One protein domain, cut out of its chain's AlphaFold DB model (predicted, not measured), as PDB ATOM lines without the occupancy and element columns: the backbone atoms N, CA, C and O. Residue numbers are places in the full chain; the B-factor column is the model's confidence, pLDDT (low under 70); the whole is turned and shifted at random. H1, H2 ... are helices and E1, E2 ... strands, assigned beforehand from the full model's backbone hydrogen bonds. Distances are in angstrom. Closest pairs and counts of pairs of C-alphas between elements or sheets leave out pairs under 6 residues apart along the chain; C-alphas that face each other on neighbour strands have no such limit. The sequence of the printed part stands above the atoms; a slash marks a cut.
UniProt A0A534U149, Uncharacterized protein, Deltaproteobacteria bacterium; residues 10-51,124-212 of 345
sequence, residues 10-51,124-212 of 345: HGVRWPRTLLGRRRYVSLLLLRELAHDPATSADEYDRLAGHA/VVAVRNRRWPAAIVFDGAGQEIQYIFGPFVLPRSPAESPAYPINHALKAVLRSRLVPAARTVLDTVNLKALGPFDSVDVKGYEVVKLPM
ATOM      1  N   HIS A  10      35.348  41.424  -2.321       79.94
ATOM      2  CA  HIS A  10      36.735  40.941  -2.396       79.94
ATOM      3  C   HIS A  10      37.388  40.786  -1.009       79.94
ATOM      4  O   HIS A  10      38.133  39.837  -0.763       79.94
ATOM      5  N   GLY A  11      37.075  41.685  -0.070       79.62
ATOM      6  CA  GLY A  11      37.620  41.628   1.284       79.62
ATOM      7  C   GLY A  11      37.040  40.506   2.152       79.62
ATOM      8  O   GLY A  11      37.674  40.142   3.141       79.62
ATOM      9  N   VAL A  12      35.880  39.931   1.800       78.31
ATOM     10  CA  VAL A  12      35.249  38.824   2.551       78.31
ATOM     11  C   VAL A  12      36.132  37.579   2.512       78.31
ATOM     12  O   VAL A  12      36.251  36.868   3.508       78.31
ATOM     13  N   ARG A  13      36.836  37.359   1.395       75.12
ATOM     14  CA  ARG A  13      37.777  36.242   1.220       75.12
ATOM     15  C   ARG A  13      39.039  36.382   2.076       75.12
ATOM     16  O   ARG A  13      39.664  35.379   2.405       75.12
ATOM     17  N   TRP A  14      39.378  37.607   2.483       74.38
ATOM     18  CA  TRP A  14      40.608  37.934   3.210       74.38
ATOM     19  C   TRP A  14      40.330  38.823   4.434       74.38
ATOM     20  O   TRP A  14      40.774  39.976   4.499       74.38
ATOM     21  N   PRO A  15      39.626  38.318   5.465       74.81
ATOM     22  CA  PRO A  15      39.183  39.128   6.596       74.81
ATOM     23  C   PRO A  15      40.294  39.318   7.641       74.81
ATOM     24  O   PRO A  15      40.030  39.315   8.844       74.81
ATOM     25  N   ARG A  16      41.557  39.461   7.226       78.62
ATOM     26  CA  ARG A  16      42.701  39.708   8.115       78.62
ATOM     27  C   ARG A  16      43.442  40.977   7.704       78.62
ATOM     28  O   ARG A  16      43.493  41.338   6.535       78.62
ATOM     29  N   THR A  17      43.972  41.701   8.683       73.56
ATOM     30  CA  THR A  17      44.917  42.803   8.454       73.56
ATOM     31  C   THR A  17      46.276  42.248   8.020       73.56
ATOM     32  O   THR A  17      46.546  41.078   8.277       73.56
ATOM     33  N   LEU A  18      47.170  43.100   7.508       69.81
ATOM     34  CA  LEU A  18      48.565  42.732   7.210       69.81
ATOM     35  C   LEU A  18      49.295  42.094   8.409       69.81
ATOM     36  O   LEU A  18      50.099  41.191   8.230       69.81
ATOM     37  N   LEU A  19      48.948  42.489   9.641       70.62
ATOM     38  CA  LEU A  19      49.483  41.920  10.889       70.62
ATOM     39  C   LEU A  19      48.669  40.717  11.417       70.62
ATOM     40  O   LEU A  19      48.636  40.456  12.616       70.62
ATOM     41  N   GLY A  20      47.903  40.039  10.558       71.50
ATOM     42  CA  GLY A  20      47.167  38.811  10.887       71.50
ATOM     43  C   GLY A  20      45.896  38.969  11.737       71.50
ATOM     44  O   GLY A  20      45.138  38.009  11.876       71.50
ATOM     45  N   ARG A  21      45.594  40.161  12.273       76.31
ATOM     46  CA  ARG A  21      44.389  40.397  13.093       76.31
ATOM     47  C   ARG A  21      43.097  40.320  12.274       76.31
ATOM     48  O   ARG A  21      43.029  40.850  11.169       76.31
ATOM     49  N   ARG A  22      42.042  39.719  12.836       78.81
ATOM     50  CA  ARG A  22      40.723  39.596  12.186       78.81
ATOM     51  C   ARG A  22      40.068  40.973  11.990       78.81
ATOM     52  O   ARG A  22      40.015  41.784  12.918       78.81
ATOM     53  N   ARG A  23      39.563  41.228  10.785       85.25
ATOM     54  CA  ARG A  23      38.730  42.381  10.409       85.25
ATOM     55  C   ARG A  23      37.260  41.991  10.544       85.25
ATOM     56  O   ARG A  23      36.901  40.839  10.311       85.25
ATOM     57  N   TYR A  24      36.422  42.949  10.918       88.19
ATOM     58  CA  TYR A  24      34.978  42.737  10.990       88.19
ATOM     59  C   TYR A  24      34.352  42.954   9.618       88.19
ATOM     60  O   TYR A  24      34.751  43.874   8.903       88.19
ATOM     61  N   VAL A  25      33.407  42.093   9.252       89.69
ATOM     62  CA  VAL A  25      32.747  42.108   7.944       89.69
ATOM     63  C   VAL A  25      31.408  42.820   8.059       89.69
ATOM     64  O   VAL A  25      30.655  42.567   8.997       89.69
ATOM     65  N   SER A  26      31.146  43.750   7.143       92.88
ATOM     66  CA  SER A  26      29.898  44.507   7.092       92.88
ATOM     67  C   SER A  26      28.728  43.593   6.741       92.88
ATOM     68  O   SER A  26      28.752  42.945   5.695       92.88
ATOM     69  N   LEU A  27      27.680  43.590   7.567       92.38
ATOM     70  CA  LEU A  27      26.459  42.829   7.276       92.38
ATOM     71  C   LEU A  27      25.666  43.419   6.101       92.38
ATOM     72  O   LEU A  27      24.876  42.713   5.486       92.38
ATOM     73  N   LEU A  28      25.936  44.669   5.703       92.62
ATOM     74  CA  LEU A  28      25.321  45.271   4.509       92.62
ATOM     75  C   LEU A  28      25.655  44.510   3.220       92.62
ATOM     76  O   LEU A  28      24.908  44.593   2.248       92.62
ATOM     77  N   LEU A  29      26.762  43.762   3.217       91.44
ATOM     78  CA  LEU A  29      27.174  42.942   2.082       91.44
ATOM     79  C   LEU A  29      26.263  41.725   1.870       91.44
ATOM     80  O   LEU A  29      26.291  41.164   0.783       91.44
ATOM     81  N   LEU A  30      25.428  41.328   2.845       89.56
ATOM     82  CA  LEU A  30      24.469  40.224   2.671       89.56
ATOM     83  C   LEU A  30      23.556  40.461   1.467       89.56
ATOM     84  O   LEU A  30      23.333  39.549   0.677       89.56
ATOM     85  N   ARG A  31      23.064  41.696   1.296       88.75
ATOM     86  CA  ARG A  31      22.195  42.049   0.167       88.75
ATOM     87  C   ARG A  31      22.932  41.932  -1.163       88.75
ATOM     88  O   ARG A  31      22.394  41.344  -2.091       88.75
ATOM     89  N   GLU A  32      24.147  42.468  -1.249       86.19
ATOM     90  CA  GLU A  32      24.976  42.389  -2.460       86.19
ATOM     91  C   GLU A  32      25.275  40.930  -2.827       86.19
ATOM     92  O   GLU A  32      25.018  40.504  -3.948       86.19
ATOM     93  N   LEU A  33      25.728  40.137  -1.853       84.75
ATOM     94  CA  LEU A  33      26.063  38.729  -2.046       84.75
ATOM     95  C   LEU A  33      24.850  37.872  -2.436       84.75
ATOM     96  O   LEU A  33      25.003  36.959  -3.242       84.75
ATOM     97  N   ALA A  34      23.657  38.155  -1.901       83.50
ATOM     98  CA  ALA A  34      22.442  37.403  -2.221       83.50
ATOM     99  C   ALA A  34      21.990  37.572  -3.682       83.50
ATOM    100  O   ALA A  34      21.559  36.603  -4.311       83.50
ATOM    101  N   HIS A  35      22.085  38.797  -4.208       82.56
ATOM    102  CA  HIS A  35      21.601  39.145  -5.549       82.56
ATOM    103  C   HIS A  35      22.644  38.918  -6.643       82.56
ATOM    104  O   HIS A  35      22.306  38.922  -7.824       82.56
ATOM    105  N   ASP A  36      23.907  38.719  -6.273       81.69
ATOM    106  CA  ASP A  36      24.971  38.452  -7.228       81.69
ATOM    107  C   ASP A  36      24.960  36.962  -7.648       81.69
ATOM    108  O   ASP A  36      25.164  36.065  -6.814       81.69
ATOM    109  N   PRO A  37      24.723  36.653  -8.938       77.62
ATOM    110  CA  PRO A  37      24.695  35.277  -9.428       77.62
ATOM    111  C   PRO A  37      26.072  34.602  -9.375       77.62
ATOM    112  O   PRO A  37      26.145  33.380  -9.297       77.62
ATOM    113  N   ALA A  38      27.166  35.370  -9.361       80.12
ATOM    114  CA  ALA A  38      28.524  34.844  -9.263       80.12
ATOM    115  C   ALA A  38      28.951  34.541  -7.815       80.12
ATOM    116  O   ALA A  38      30.075  34.082  -7.594       80.12
ATOM    117  N   THR A  39      28.126  34.845  -6.809       78.25
ATOM    118  CA  THR A  39      28.403  34.501  -5.405       78.25
ATOM    119  C   THR A  39      28.125  33.025  -5.151       78.25
ATOM    120  O   THR A  39      27.013  32.553  -5.367       78.25
ATOM    121  N   SER A  40      29.117  32.279  -4.656       76.56
ATOM    122  CA  SER A  40      28.883  30.905  -4.201       76.56
ATOM    123  C   SER A  40      28.140  30.890  -2.859       76.56
ATOM    124  O   SER A  40      28.287  31.818  -2.061       76.56
ATOM    125  N   ALA A  41      27.380  29.825  -2.579       73.75
ATOM    126  CA  ALA A  41      26.729  29.634  -1.275       73.75
ATOM    127  C   ALA A  41      27.744  29.744  -0.121       73.75
ATOM    128  O   ALA A  41      27.546  30.523   0.804       73.75
ATOM    129  N   ASP A  42      28.913  29.114  -0.268       74.12
ATOM    130  CA  ASP A  42      30.042  29.233   0.662       74.12
ATOM    131  C   ASP A  42      30.480  30.677   0.952       74.12
ATOM    132  O   ASP A  42      30.867  30.996   2.077       74.12
ATOM    133  N   GLU A  43      30.508  31.550  -0.061       76.12
ATOM    134  CA  GLU A  43      30.932  32.946   0.107       76.12
ATOM    135  C   GLU A  43      29.890  33.742   0.902       76.12
ATOM    136  O   GLU A  43      30.259  34.506   1.798       76.12
ATOM    137  N   TYR A  44      28.605  33.504   0.631       80.50
ATOM    138  CA  TYR A  44      27.498  34.071   1.396       80.50
ATOM    139  C   TYR A  44      27.508  33.571   2.853       80.50
ATOM    140  O   TYR A  44      27.498  34.367   3.796       80.50
ATOM    141  N   ASP A  45      27.619  32.258   3.052       78.62
ATOM    142  CA  ASP A  45      27.535  31.617   4.366       78.62
ATOM    143  C   ASP A  45      28.711  31.995   5.267       78.62
ATOM    144  O   ASP A  45      28.549  32.213   6.472       78.62
ATOM    145  N   ARG A  46      29.909  32.163   4.687       78.12
ATOM    146  CA  ARG A  46      31.060  32.717   5.415       78.12
ATOM    147  C   ARG A  46      30.742  34.093   5.978       78.12
ATOM    148  O   ARG A  46      31.107  34.360   7.122       78.12
ATOM    149  N   LEU A  47      30.077  34.953   5.207       82.50
ATOM    150  CA  LEU A  47      29.709  36.287   5.665       82.50
ATOM    151  C   LEU A  47      28.687  36.234   6.798       82.50
ATOM    152  O   LEU A  47      28.897  36.894   7.817       82.50
ATOM    153  N   ALA A  48      27.642  35.416   6.664       76.31
ATOM    154  CA  ALA A  48      26.675  35.197   7.738       76.31
ATOM    155  C   ALA A  48      27.373  34.716   9.026       76.31
ATOM    156  O   ALA A  48      27.098  35.233  10.111       76.31
ATOM    157  N   GLY A  49      28.374  33.836   8.909       73.62
ATOM    158  CA  GLY A  49      29.186  33.376  10.040       73.62
ATOM    159  C   GLY A  49      30.195  34.377  10.609       73.62
ATOM    160  O   GLY A  49      30.813  34.118  11.646       73.62
ATOM    161  N   HIS A  50      30.351  35.547   9.987       78.06
ATOM    162  CA  HIS A  50      31.052  36.687  10.577       78.06
ATOM    163  C   HIS A  50      30.148  37.564  11.458       78.06
ATOM    164  O   HIS A  50      30.663  38.499  12.081       78.06
ATOM    165  N   ALA A  51      28.846  37.281  11.555       75.31
ATOM    166  CA  ALA A  51      27.978  37.951  12.512       75.31
ATOM    167  C   ALA A  51      28.225  37.434  13.932       75.31
ATOM    168  O   ALA A  51      28.199  36.228  14.191       75.31
ATOM    169  N   VAL A 124      18.276  40.585  10.647       92.69
ATOM    170  CA  VAL A 124      18.815  41.829  11.212       92.69
ATOM    171  C   VAL A 124      18.354  43.008  10.370       92.69
ATOM    172  O   VAL A 124      18.009  42.857   9.199       92.69
ATOM    173  N   VAL A 125      18.349  44.203  10.949       95.38
ATOM    174  CA  VAL A 125      17.889  45.408  10.255       95.38
ATOM    175  C   VAL A 125      18.992  46.443  10.221       95.38
ATOM    176  O   VAL A 125      19.534  46.833  11.251       95.38
ATOM    177  N   ALA A 126      19.320  46.915   9.025       96.69
ATOM    178  CA  ALA A 126      20.263  47.999   8.831       96.69
ATOM    179  C   ALA A 126      19.531  49.326   8.629       96.69
ATOM    180  O   ALA A 126      18.717  49.457   7.723       96.69
ATOM    181  N   VAL A 127      19.890  50.335   9.419       97.31
ATOM    182  CA  VAL A 127      19.449  51.720   9.242       97.31
ATOM    183  C   VAL A 127      20.621  52.527   8.693       97.31
ATOM    184  O   VAL A 127      21.587  52.810   9.407       97.31
ATOM    185  N   ARG A 128      20.564  52.868   7.405       96.94
ATOM    186  CA  ARG A 128      21.614  53.581   6.667       96.94
ATOM    187  C   ARG A 128      21.240  55.045   6.519       96.94
ATOM    188  O   ARG A 128      20.128  55.378   6.130       96.94
ATOM    189  N   ASN A 129      22.174  55.938   6.795       95.31
ATOM    190  CA  ASN A 129      21.980  57.356   6.542       95.31
ATOM    191  C   ASN A 129      22.116  57.642   5.034       95.31
ATOM    192  O   ASN A 129      23.063  57.175   4.408       95.31
ATOM    193  N   ARG A 130      21.197  58.417   4.441       94.06
ATOM    194  CA  ARG A 130      21.266  58.766   3.007       94.06
ATOM    195  C   ARG A 130      22.257  59.890   2.687       94.06
ATOM    196  O   ARG A 130      22.656  60.033   1.539       94.06
ATOM    197  N   ARG A 131      22.644  60.700   3.677       92.38
ATOM    198  CA  ARG A 131      23.541  61.859   3.505       92.38
ATOM    199  C   ARG A 131      25.005  61.530   3.792       92.38
ATOM    200  O   ARG A 131      25.892  62.129   3.199       92.38
ATOM    201  N   TRP A 132      25.256  60.597   4.704       91.81
ATOM    202  CA  TRP A 132      26.592  60.219   5.167       91.81
ATOM    203  C   TRP A 132      26.799  58.715   5.002       91.81
ATOM    204  O   TRP A 132      25.832  57.969   5.139       91.81
ATOM    205  N   PRO A 133      28.037  58.230   4.791       93.50
ATOM    206  CA  PRO A 133      28.320  56.805   4.615       93.50
ATOM    207  C   PRO A 133      28.279  56.056   5.957       93.50
ATOM    208  O   PRO A 133      29.254  55.428   6.353       93.50
ATOM    209  N   ALA A 134      27.172  56.162   6.689       95.94
ATOM    210  CA  ALA A 134      27.005  55.644   8.034       95.94
ATOM    211  C   ALA A 134      25.798  54.710   8.115       95.94
ATOM    212  O   ALA A 134      24.741  55.013   7.563       95.94
ATOM    213  N   ALA A 135      25.933  53.604   8.838       96.81
ATOM    214  CA  ALA A 135      24.830  52.691   9.094       96.81
ATOM    215  C   ALA A 135      24.951  52.043  10.472       96.81
ATOM    216  O   ALA A 135      26.059  51.774  10.939       96.81
ATOM    217  N   ILE A 136      23.811  51.767  11.098       97.38
ATOM    218  CA  ILE A 136      23.720  50.951  12.309       97.38
ATOM    219  C   ILE A 136      22.918  49.698  11.970       97.38
ATOM    220  O   ILE A 136      21.875  49.797  11.332       97.38
ATOM    221  N   VAL A 137      23.410  48.533  12.383       96.19
ATOM    222  CA  VAL A 137      22.697  47.258  12.247       96.19
ATOM    223  C   VAL A 137      22.162  46.848  13.610       96.19
ATOM    224  O   VAL A 137      22.912  46.880  14.589       96.19
ATOM    225  N   PHE A 138      20.895  46.452  13.654       94.81
ATOM    226  CA  PHE A 138      20.169  46.009  14.837       94.81
ATOM    227  C   PHE A 138      19.687  44.562  14.687       94.81
ATOM    228  O   PHE A 138      19.477  44.102  13.565       94.81
ATOM    229  N   ASP A 139      19.501  43.856  15.801       90.12
ATOM    230  CA  ASP A 139      18.718  42.613  15.820       90.12
ATOM    231  C   ASP A 139      17.202  42.901  15.779       90.12
ATOM    232  O   ASP A 139      16.774  44.060  15.758       90.12
ATOM    233  N   GLY A 140      16.384  41.841  15.776       82.25
ATOM    234  CA  GLY A 140      14.920  41.947  15.809       82.25
ATOM    235  C   GLY A 140      14.357  42.621  17.070       82.25
ATOM    236  O   GLY A 140      13.270  43.189  17.021       82.25
ATOM    237  N   ALA A 141      15.115  42.640  18.172       84.25
ATOM    238  CA  ALA A 141      14.763  43.320  19.420       84.25
ATOM    239  C   ALA A 141      15.279  44.775  19.480       84.25
ATOM    240  O   ALA A 141      15.155  45.448  20.507       84.25
ATOM    241  N   GLY A 142      15.889  45.277  18.402       88.62
ATOM    242  CA  GLY A 142      16.442  46.624  18.337       88.62
ATOM    243  C   GLY A 142      17.753  46.805  19.111       88.62
ATOM    244  O   GLY A 142      18.134  47.938  19.402       88.62
ATOM    245  N   GLN A 143      18.472  45.749  19.485       91.06
ATOM    246  CA  GLN A 143      19.817  45.856  20.062       91.06
ATOM    247  C   GLN A 143      20.865  46.068  18.970       91.06
ATOM    248  O   GLN A 143      20.760  45.507  17.885       91.06
ATOM    249  N   GLU A 144      21.903  46.874  19.229       93.56
ATOM    250  CA  GLU A 144      22.921  47.127  18.207       93.56
ATOM    251  C   GLU A 144      23.819  45.904  18.003       93.56
ATOM    252  O   GLU A 144      24.412  45.385  18.948       93.56
ATOM    253  N   ILE A 145      24.022  45.523  16.748       92.44
ATOM    254  CA  ILE A 145      24.963  44.478  16.336       92.44
ATOM    255  C   ILE A 145      26.246  45.110  15.793       92.44
ATOM    256  O   ILE A 145      27.355  44.695  16.141       92.44
ATOM    257  N   GLN A 146      26.122  46.133  14.941       94.69
ATOM    258  CA  GLN A 146      27.253  46.675  14.189       94.69
ATOM    259  C   GLN A 146      27.089  48.167  13.882       94.69
ATOM    260  O   GLN A 146      25.992  48.650  13.619       94.69
ATOM    261  N   TYR A 147      28.208  48.889  13.880       95.81
ATOM    262  CA  TYR A 147      28.320  50.300  13.528       95.81
ATOM    263  C   TYR A 147      29.238  50.408  12.313       95.81
ATOM    264  O   TYR A 147      30.367  49.909  12.338       95.81
ATOM    265  N   ILE A 148      28.765  51.051  11.252       96.06
ATOM    266  CA  ILE A 148      29.480  51.175   9.984       96.06
ATOM    267  C   ILE A 148      29.639  52.656   9.663       96.06
ATOM    268  O   ILE A 148      28.671  53.413   9.734       96.06
ATOM    269  N   PHE A 149      30.854  53.068   9.308       96.12
ATOM    270  CA  PHE A 149      31.140  54.421   8.836       96.12
ATOM    271  C   PHE A 149      32.250  54.382   7.785       96.12
ATOM    272  O   PHE A 149      33.410  54.146   8.118       96.12
ATOM    273  N   GLY A 150      31.908  54.564   6.511       92.38
ATOM    274  CA  GLY A 150      32.836  54.384   5.394       92.38
ATOM    275  C   GLY A 150      33.539  53.014   5.467       92.38
ATOM    276  O   GLY A 150      32.855  51.994   5.472       92.38
ATOM    277  N   PRO A 151      34.882  52.953   5.566       92.25
ATOM    278  CA  PRO A 151      35.632  51.695   5.645       92.25
ATOM    279  C   PRO A 151      35.655  51.059   7.049       92.25
ATOM    280  O   PRO A 151      36.251  49.993   7.240       92.25
ATOM    281  N   PHE A 152      35.080  51.708   8.064       94.12
ATOM    282  CA  PHE A 152      35.073  51.203   9.434       94.12
ATOM    283  C   PHE A 152      33.861  50.306   9.668       94.12
ATOM    284  O   PHE A 152      32.729  50.709   9.424       94.12
ATOM    285  N   VAL A 153      34.116  49.106  10.192       94.00
ATOM    286  CA  VAL A 153      33.090  48.163  10.646       94.00
ATOM    287  C   VAL A 153      33.420  47.805  12.086       94.00
ATOM    288  O   VAL A 153      34.462  47.204  12.356       94.00
ATOM    289  N   LEU A 154      32.562  48.224  13.008       92.88
ATOM    290  CA  LEU A 154      32.786  48.142  14.446       92.88
ATOM    291  C   LEU A 154      31.655  47.298  15.041       92.88
ATOM    292  O   LEU A 154      30.501  47.714  14.969       92.88
ATOM    293  N   PRO A 155      31.916  46.116  15.611       90.56
ATOM    294  CA  PRO A 155      30.862  45.307  16.201       90.56
ATOM    295  C   PRO A 155      30.462  45.882  17.559       90.56
ATOM    296  O   PRO A 155      31.245  46.587  18.208       90.56
ATOM    297  N   ARG A 156      29.265  45.556  18.041       89.25
ATOM    298  CA  ARG A 156      28.885  45.811  19.435       89.25
ATOM    299  C   ARG A 156      29.719  44.965  20.395       89.25
ATOM    300  O   ARG A 156      30.220  45.539  21.370       89.25
ATOM    301  N   SER A 157      29.870  43.678  20.072       82.62
ATOM    302  CA  SER A 157      30.626  42.648  20.792       82.62
ATOM    303  C   SER A 157      31.471  41.814  19.808       82.62
ATOM    304  O   SER A 157      30.995  41.552  18.702       82.62
ATOM    305  N   PRO A 158      32.711  41.412  20.151       81.69
ATOM    306  CA  PRO A 158      33.450  41.763  21.366       81.69
ATOM    307  C   PRO A 158      33.880  43.240  21.382       81.69
ATOM    308  O   PRO A 158      33.773  43.960  20.385       81.69
ATOM    309  N   ALA A 159      34.362  43.715  22.535       83.00
ATOM    310  CA  ALA A 159      34.930  45.055  22.644       83.00
ATOM    311  C   ALA A 159      36.141  45.216  21.707       83.00
ATOM    312  O   ALA A 159      36.936  44.293  21.517       83.00
ATOM    313  N   GLU A 160      36.291  46.401  21.108       85.06
ATOM    314  CA  GLU A 160      37.458  46.685  20.274       85.06
ATOM    315  C   GLU A 160      38.719  46.729  21.148       85.06
ATOM    316  O   GLU A 160      38.693  47.229  22.274       85.06
ATOM    317  N   SER A 161      39.842  46.231  20.626       86.06
ATOM    318  CA  SER A 161      41.116  46.280  21.347       86.06
ATOM    319  C   SER A 161      41.478  47.731  21.720       86.06
ATOM    320  O   SER A 161      41.340  48.620  20.872       86.06
ATOM    321  N   PRO A 162      42.000  47.994  22.934       85.88
ATOM    322  CA  PRO A 162      42.476  49.323  23.337       85.88
ATOM    323  C   PRO A 162      43.543  49.915  22.402       85.88
ATOM    324  O   PRO A 162      43.701  51.128  22.329       85.88
ATOM    325  N   ALA A 163      44.226  49.073  21.616       88.25
ATOM    326  CA  ALA A 163      45.208  49.487  20.614       88.25
ATOM    327  C   ALA A 163      44.629  50.346  19.462       88.25
ATOM    328  O   ALA A 163      45.393  50.896  18.661       88.25
ATOM    329  N   TYR A 164      43.298  50.465  19.352       89.56
ATOM    330  CA  TYR A 164      42.602  51.217  18.301       89.56
ATOM    331  C   TYR A 164      41.778  52.389  18.867       89.56
ATOM    332  O   TYR A 164      40.547  52.375  18.790       89.56
ATOM    333  N   PRO A 165      42.418  53.440  19.414       91.19
ATOM    334  CA  PRO A 165      41.710  54.546  20.068       91.19
ATOM    335  C   PRO A 165      40.772  55.308  19.120       91.19
ATOM    336  O   PRO A 165      39.701  55.747  19.531       91.19
ATOM    337  N   ILE A 166      41.118  55.408  17.833       92.69
ATOM    338  CA  ILE A 166      40.264  56.074  16.838       92.69
ATOM    339  C   ILE A 166      38.990  55.261  16.571       92.69
ATOM    340  O   ILE A 166      37.911  55.835  16.473       92.69
ATOM    341  N   ASN A 167      39.085  53.927  16.517       93.25
ATOM    342  CA  ASN A 167      37.909  53.065  16.390       93.25
ATOM    343  C   ASN A 167      36.980  53.223  17.607       93.25
ATOM    344  O   ASN A 167      35.763  53.279  17.435       93.25
ATOM    345  N   HIS A 168      37.537  53.345  18.819       92.56
ATOM    346  CA  HIS A 168      36.764  53.617  20.038       92.56
ATOM    347  C   HIS A 168      36.056  54.970  19.988       92.56
ATOM    348  O   HIS A 168      34.847  55.031  20.211       92.56
ATOM    349  N   ALA A 169      36.781  56.036  19.639       93.88
ATOM    350  CA  ALA A 169      36.213  57.374  19.505       93.88
ATOM    351  C   ALA A 169      35.096  57.404  18.450       93.88
ATOM    352  O   ALA A 169      34.000  57.892  18.720       93.88
ATOM    353  N   LEU A 170      35.327  56.801  17.280       94.00
ATOM    354  CA  LEU A 170      34.324  56.707  16.223       94.00
ATOM    355  C   LEU A 170      33.090  55.925  16.691       94.00
ATOM    356  O   LEU A 170      31.972  56.405  16.525       94.00
ATOM    357  N   LYS A 171      33.266  54.766  17.341       94.12
ATOM    358  CA  LYS A 171      32.151  53.988  17.905       94.12
ATOM    359  C   LYS A 171      31.353  54.807  18.923       94.12
ATOM    360  O   LYS A 171      30.126  54.782  18.883       94.12
ATOM    361  N   ALA A 172      32.021  55.557  19.799       94.31
ATOM    362  CA  ALA A 172      31.370  56.414  20.792       94.31
ATOM    363  C   ALA A 172      30.561  57.553  20.143       94.31
ATOM    364  O   ALA A 172      29.437  57.843  20.566       94.31
ATOM    365  N   VAL A 173      31.083  58.161  19.075       94.88
ATOM    366  CA  VAL A 173      30.371  59.194  18.307       94.88
ATOM    367  C   VAL A 173      29.156  58.606  17.587       94.88
ATOM    368  O   VAL A 173      28.062  59.152  17.702       94.88
ATOM    369  N   LEU A 174      29.304  57.472  16.893       94.69
ATOM    370  CA  LEU A 174      28.184  56.809  16.211       94.69
ATOM    371  C   LEU A 174      27.099  56.394  17.215       94.69
ATOM    372  O   LEU A 174      25.913  56.596  16.960       94.69
ATOM    373  N   ARG A 175      27.499  55.885  18.386       94.50
ATOM    374  CA  ARG A 175      26.577  55.495  19.457       94.50
ATOM    375  C   ARG A 175      25.829  56.678  20.063       94.50
ATOM    376  O   ARG A 175      24.642  56.559  20.321       94.50
ATOM    377  N   SER A 176      26.491  57.807  20.290       94.75
ATOM    378  CA  SER A 176      25.831  58.980  20.882       94.75
ATOM    379  C   SER A 176      24.982  59.761  19.877       94.75
ATOM    380  O   SER A 176      23.956  60.311  20.261       94.75
ATOM    381  N   ARG A 177      25.379  59.810  18.596       92.69
ATOM    382  CA  ARG A 177      24.727  60.667  17.591       92.69
ATOM    383  C   ARG A 177      23.794  59.938  16.633       92.69
ATOM    384  O   ARG A 177      22.743  60.475  16.305       92.69
ATOM    385  N   LEU A 178      24.167  58.754  16.146       93.50
ATOM    386  CA  LEU A 178      23.390  58.062  15.108       93.50
ATOM    387  C   LEU A 178      22.414  57.038  15.670       93.50
ATOM    388  O   LEU A 178      21.323  56.912  15.125       93.50
ATOM    389  N   VAL A 179      22.770  56.331  16.744       95.56
ATOM    390  CA  VAL A 179      21.894  55.298  17.321       95.56
ATOM    391  C   VAL A 179      20.535  55.855  17.762       95.56
ATOM    392  O   VAL A 179      19.540  55.244  17.382       95.56
ATOM    393  N   PRO A 180      20.424  56.995  18.478       95.81
ATOM    394  CA  PRO A 180      19.112  57.505  18.890       95.81
ATOM    395  C   PRO A 180      18.195  57.826  17.701       95.81
ATOM    396  O   PRO A 180      17.023  57.449  17.690       95.81
ATOM    397  N   ALA A 181      18.747  58.461  16.664       94.62
ATOM    398  CA  ALA A 181      18.013  58.775  15.443       94.62
ATOM    399  C   ALA A 181      17.623  57.504  14.671       94.62
ATOM    400  O   ALA A 181      16.490  57.385  14.215       94.62
ATOM    401  N   ALA A 182      18.537  56.535  14.569       95.44
ATOM    402  CA  ALA A 182      18.280  55.265  13.902       95.44
ATOM    403  C   ALA A 182      17.199  54.438  14.617       95.44
ATOM    404  O   ALA A 182      16.335  53.885  13.944       95.44
ATOM    405  N   ARG A 183      17.196  54.410  15.957       95.56
ATOM    406  CA  ARG A 183      16.133  53.783  16.765       95.56
ATOM    407  C   ARG A 183      14.782  54.448  16.529       95.56
ATOM    408  O   ARG A 183      13.829  53.768  16.191       95.56
ATOM    409  N   THR A 184      14.745  55.780  16.573       94.94
ATOM    410  CA  THR A 184      13.514  56.544  16.303       94.94
ATOM    411  C   THR A 184      12.940  56.235  14.918       94.94
ATOM    412  O   THR A 184      11.728  56.209  14.738       94.94
ATOM    413  N   VAL A 185      13.798  56.028  13.915       94.56
ATOM    414  CA  VAL A 185      13.362  55.595  12.582       94.56
ATOM    415  C   VAL A 185      12.850  54.156  12.616       94.56
ATOM    416  O   VAL A 185      11.779  53.888  12.076       94.56
ATOM    417  N   LEU A 186      13.578  53.248  13.266       93.69
ATOM    418  CA  LEU A 186      13.209  51.837  13.371       93.69
ATOM    419  C   LEU A 186      11.828  51.649  14.018       93.69
ATOM    420  O   LEU A 186      11.018  50.899  13.484       93.69
ATOM    421  N   ASP A 187      11.527  52.412  15.071       93.50
ATOM    422  CA  ASP A 187      10.245  52.377  15.792       93.50
ATOM    423  C   ASP A 187       9.045  52.795  14.918       93.50
ATOM    424  O   ASP A 187       7.896  52.504  15.244       93.50
ATOM    425  N   THR A 188       9.292  53.478  13.794       93.31
ATOM    426  CA  THR A 188       8.241  53.902  12.851       93.31
ATOM    427  C   THR A 188       8.006  52.923  11.703       93.31
ATOM    428  O   THR A 188       7.077  53.121  10.922       93.31
ATOM    429  N   VAL A 189       8.830  51.881  11.575       93.00
ATOM    430  CA  VAL A 189       8.761  50.922  10.467       93.00
ATOM    431  C   VAL A 189       8.174  49.601  10.945       93.00
ATOM    432  O   VAL A 189       8.671  48.979  11.880       93.00
ATOM    433  N   ASN A 190       7.157  49.103  10.239       92.19
ATOM    434  CA  ASN A 190       6.678  47.741  10.441       92.19
ATOM    435  C   ASN A 190       7.620  46.732   9.762       92.19
ATOM    436  O   ASN A 190       7.436  46.367   8.602       92.19
ATOM    437  N   LEU A 191       8.620  46.252  10.500       89.44
ATOM    438  CA  LEU A 191       9.627  45.302  10.006       89.44
ATOM    439  C   LEU A 191       9.054  43.949   9.560       89.44
ATOM    440  O   LEU A 191       9.670  43.257   8.747       89.44
ATOM    441  N   LYS A 192       7.880  43.561  10.076       87.00
ATOM    442  CA  LYS A 192       7.207  42.316   9.678       87.00
ATOM    443  C   LYS A 192       6.612  42.406   8.274       87.00
ATOM    444  O   LYS A 192       6.495  41.383   7.614       87.00
ATOM    445  N   ALA A 193       6.273  43.612   7.818       89.50
ATOM    446  CA  ALA A 193       5.762  43.843   6.469       89.50
ATOM    447  C   ALA A 193       6.864  43.854   5.397       89.50
ATOM    448  O   ALA A 193       6.550  43.788   4.214       89.50
ATOM    449  N   LEU A 194       8.139  43.945   5.794       89.94
ATOM    450  CA  LEU A 194       9.266  43.893   4.867       89.94
ATOM    451  C   LEU A 194       9.646  42.442   4.562       89.94
ATOM    452  O   LEU A 194       9.885  41.635   5.475       89.94
ATOM    453  N   GLY A 195       9.756  42.133   3.274       88.56
ATOM    454  CA  GLY A 195      10.335  40.898   2.780       88.56
ATOM    455  C   GLY A 195      11.863  40.855   2.933       88.56
ATOM    456  O   GLY A 195      12.505  41.836   3.331       88.56
ATOM    457  N   PRO A 196      12.478  39.694   2.651       88.75
ATOM    458  CA  PRO A 196      13.930  39.538   2.616       88.75
ATOM    459  C   PRO A 196      14.599  40.566   1.694       88.75
ATOM    460  O   PRO A 196      14.281  40.628   0.513       88.75
ATOM    461  N   PHE A 197      15.564  41.333   2.212       91.81
ATOM    462  CA  PHE A 197      16.309  42.366   1.469       91.81
ATOM    463  C   PHE A 197      15.514  43.592   1.005       91.81
ATOM    464  O   PHE A 197      16.110  44.483   0.386       91.81
ATOM    465  N   ASP A 198      14.229  43.683   1.350       93.56
ATOM    466  CA  ASP A 198      13.430  44.875   1.093       93.56
ATOM    467  C   ASP A 198      13.977  46.075   1.866       93.56
ATOM    468  O   ASP A 198      14.564  45.951   2.954       93.56
ATOM    469  N   SER A 199      13.771  47.261   1.292       94.31
ATOM    470  CA  SER A 199      14.110  48.513   1.946       94.31
ATOM    471  C   SER A 199      13.022  49.569   1.837       94.31
ATOM    472  O   SER A 199      12.235  49.595   0.894       94.31
ATOM    473  N   VAL A 200      12.984  50.446   2.838       96.50
ATOM    474  CA  VAL A 200      12.068  51.584   2.912       96.50
ATOM    475  C   VAL A 200      12.832  52.837   3.321       96.50
ATOM    476  O   VAL A 200      13.730  52.788   4.164       96.50
ATOM    477  N   ASP A 201      12.475  53.969   2.723       96.62
ATOM    478  CA  ASP A 201      13.040  55.268   3.067       96.62
ATOM    479  C   ASP A 201      12.170  56.002   4.083       96.62
ATOM    480  O   ASP A 201      10.985  56.242   3.863       96.62
ATOM    481  N   VAL A 202      12.778  56.408   5.197       95.38
ATOM    482  CA  VAL A 202      12.104  57.119   6.284       95.38
ATOM    483  C   VAL A 202      13.010  58.221   6.816       95.38
ATOM    484  O   VAL A 202      14.116  57.970   7.292       95.38
ATOM    485  N   LYS A 203      12.539  59.473   6.754       92.56
ATOM    486  CA  LYS A 203      13.208  60.650   7.352       92.56
ATOM    487  C   LYS A 203      14.697  60.793   6.969       92.56
ATOM    488  O   LYS A 203      15.519  61.203   7.785       92.56
ATOM    489  N   GLY A 204      15.054  60.470   5.722       94.38
ATOM    490  CA  GLY A 204      16.437  60.553   5.227       94.38
ATOM    491  C   GLY A 204      17.331  59.365   5.608       94.38
ATOM    492  O   GLY A 204      18.556  59.452   5.473       94.38
ATOM    493  N   TYR A 205      16.733  58.268   6.066       97.00
ATOM    494  CA  TYR A 205      17.386  56.988   6.301       97.00
ATOM    495  C   TYR A 205      16.769  55.907   5.417       97.00
ATOM    496  O   TYR A 205      15.563  55.907   5.199       97.00
ATOM    497  N   GLU A 206      17.595  54.973   4.959       97.00
ATOM    498  CA  GLU A 206      17.152  53.708   4.377       97.00
ATOM    499  C   GLU A 206      17.118  52.654   5.484       97.00
ATOM    500  O   GLU A 206      18.136  52.413   6.137       97.00
ATOM    501  N   VAL A 207      15.979  52.003   5.680       96.81
ATOM    502  CA  VAL A 207      15.847  50.827   6.542       96.81
ATOM    503  C   VAL A 207      15.825  49.598   5.647       96.81
ATOM    504  O   VAL A 207      14.974  49.507   4.771       96.81
ATOM    505  N   VAL A 208      16.766  48.675   5.839       95.25
ATOM    506  CA  VAL A 208      16.933  47.462   5.022       95.25
ATOM    507  C   VAL A 208      16.842  46.234   5.916       95.25
ATOM    508  O   VAL A 208      17.586  46.137   6.896       95.25
ATOM    509  N   LYS A 209      15.989  45.273   5.560       94.50
ATOM    510  CA  LYS A 209      15.924  43.973   6.235       94.50
ATOM    511  C   LYS A 209      16.955  43.021   5.637       94.50
ATOM    512  O   LYS A 209      17.021  42.858   4.425       94.50
ATOM    513  N   LEU A 210      17.780  42.398   6.466       92.81
ATOM    514  CA  LEU A 210      18.878  41.534   6.042       92.81
ATOM    515  C   LEU A 210      18.717  40.156   6.704       92.81
ATOM    516  O   LEU A 210      18.987  40.024   7.898       92.81
ATOM    517  N   PRO A 211      18.290  39.130   5.953       91.06
ATOM    518  CA  PRO A 211      18.239  37.767   6.458       91.06
ATOM    519  C   PRO A 211      19.618  37.262   6.871       91.06
ATOM    520  O   PRO A 211      20.596  37.421   6.141       91.06
ATOM    521  N   MET A 212      19.676  36.602   8.025       89.06
ATOM    522  CA  MET A 212      20.868  35.933   8.550       89.06
ATOM    523  C   MET A 212      20.808  34.418   8.299       89.06
ATOM    524  O   MET A 212      21.173  33.627   9.173       89.06
TER     525      MET A 212
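Overview. This is residues 10 to 51 and 124 to 212 of the 345 residues of an uncharacterized protein of Deltaproteobacteria bacterium (UniProt A0A534U149). A twisted sheet of six strands is covered on one face by two helices, H3 and H4, which follow each other end to end across its strands. A helical hairpin, H1 and H2, sits away from these two helices, and its H1 only grazes the sheet at E6. The printed part has 131 residues, with four named helices and six named strands in the order H1 H2 E1 E2 E3 E4 H3 H4 E5 E6. The sheet runs E4 E3 E2 E1 E6 E5, with its neighbours antiparallel, and the class is mixed, helices and strands. The whole is compact, with a radius of gyration of the C-alphas of 14.8 A and spans of 43 by 38 by 26 A.

Along the chain. After residues 10 to 28, which hold no named element, H1 takes residues 29 to 35, from C-alpha 29 at (27.174, 42.942, 2.082), and H2 residues 41 to 48. E1 is residues 124 to 129, 16.5 A long, E2 residues 134 to 138, E3 residues 144 to 149 and E4 residues 152 to 155. H3, residues 165 to 177, measures 18.2 A from C-alpha 165 at (41.710, 54.546, 20.068), and H4 is residues 179 to 186. E5 is residues 199 to 202, and E6, residues 205 to 211, runs 19.2 A to C-alpha 211 at (18.239, 37.767, 6.458).

Arrangement. E1 to E4 form a meander, each strand the antiparallel neighbour of the one before. N 127 and O 136 of E1 and E2 are 2.8 A apart, N 148 and O 135 of E3 and E2 2.8 A, and N 154 and O 147 of E4 and E3 2.8 A, within hydrogen-bond range. E6 is antiparallel to E1, with N 126 and O 208 at 2.9 A, and forms a hairpin with the edge strand E5, with N 207 and O 200 at 2.8 A. H3 and H4 are on the same face of the sheet, making two layers, helices on one face of a sheet. H3 has a height over the sheet of 9.5 A and runs across the strands, at 74 degrees to E2 on the local plane; its C-alpha of Lys 171 is 6.8 A from that of Leu 154 in E4, their closest. H4, at a height over the sheet of 8.1 A, runs across the strands at 71 degrees to E1 on the local plane, and the closest C-alphas of the two are those of Ala 182 and Val 127, 6.0 A apart. H3 and H4 meet only through their link. H1 and H2 touch as a hairpin at a shallow tilt of 29 degrees, opposite ways, the closest C-alphas being those of Leu 33 and Tyr 44, 6.0 A apart. H2 is not on the sheet. In H1, H2, H3 and H4 every O i to N i+4 pair is within hydrogen-bond range.

Size, cuts and confidence. The C-alphas farthest apart, those of Leu 19 and Ala 193, are 44.0 A apart. Residues 52 to 123 are not printed, and C-alphas 51 and 124 are 10.0 A apart across the cut. The link from H4 to E5 is long, and residues 161 to 166 stand free. The mean pLDDT of the printed part is 88.7, and residue 18 is under 70.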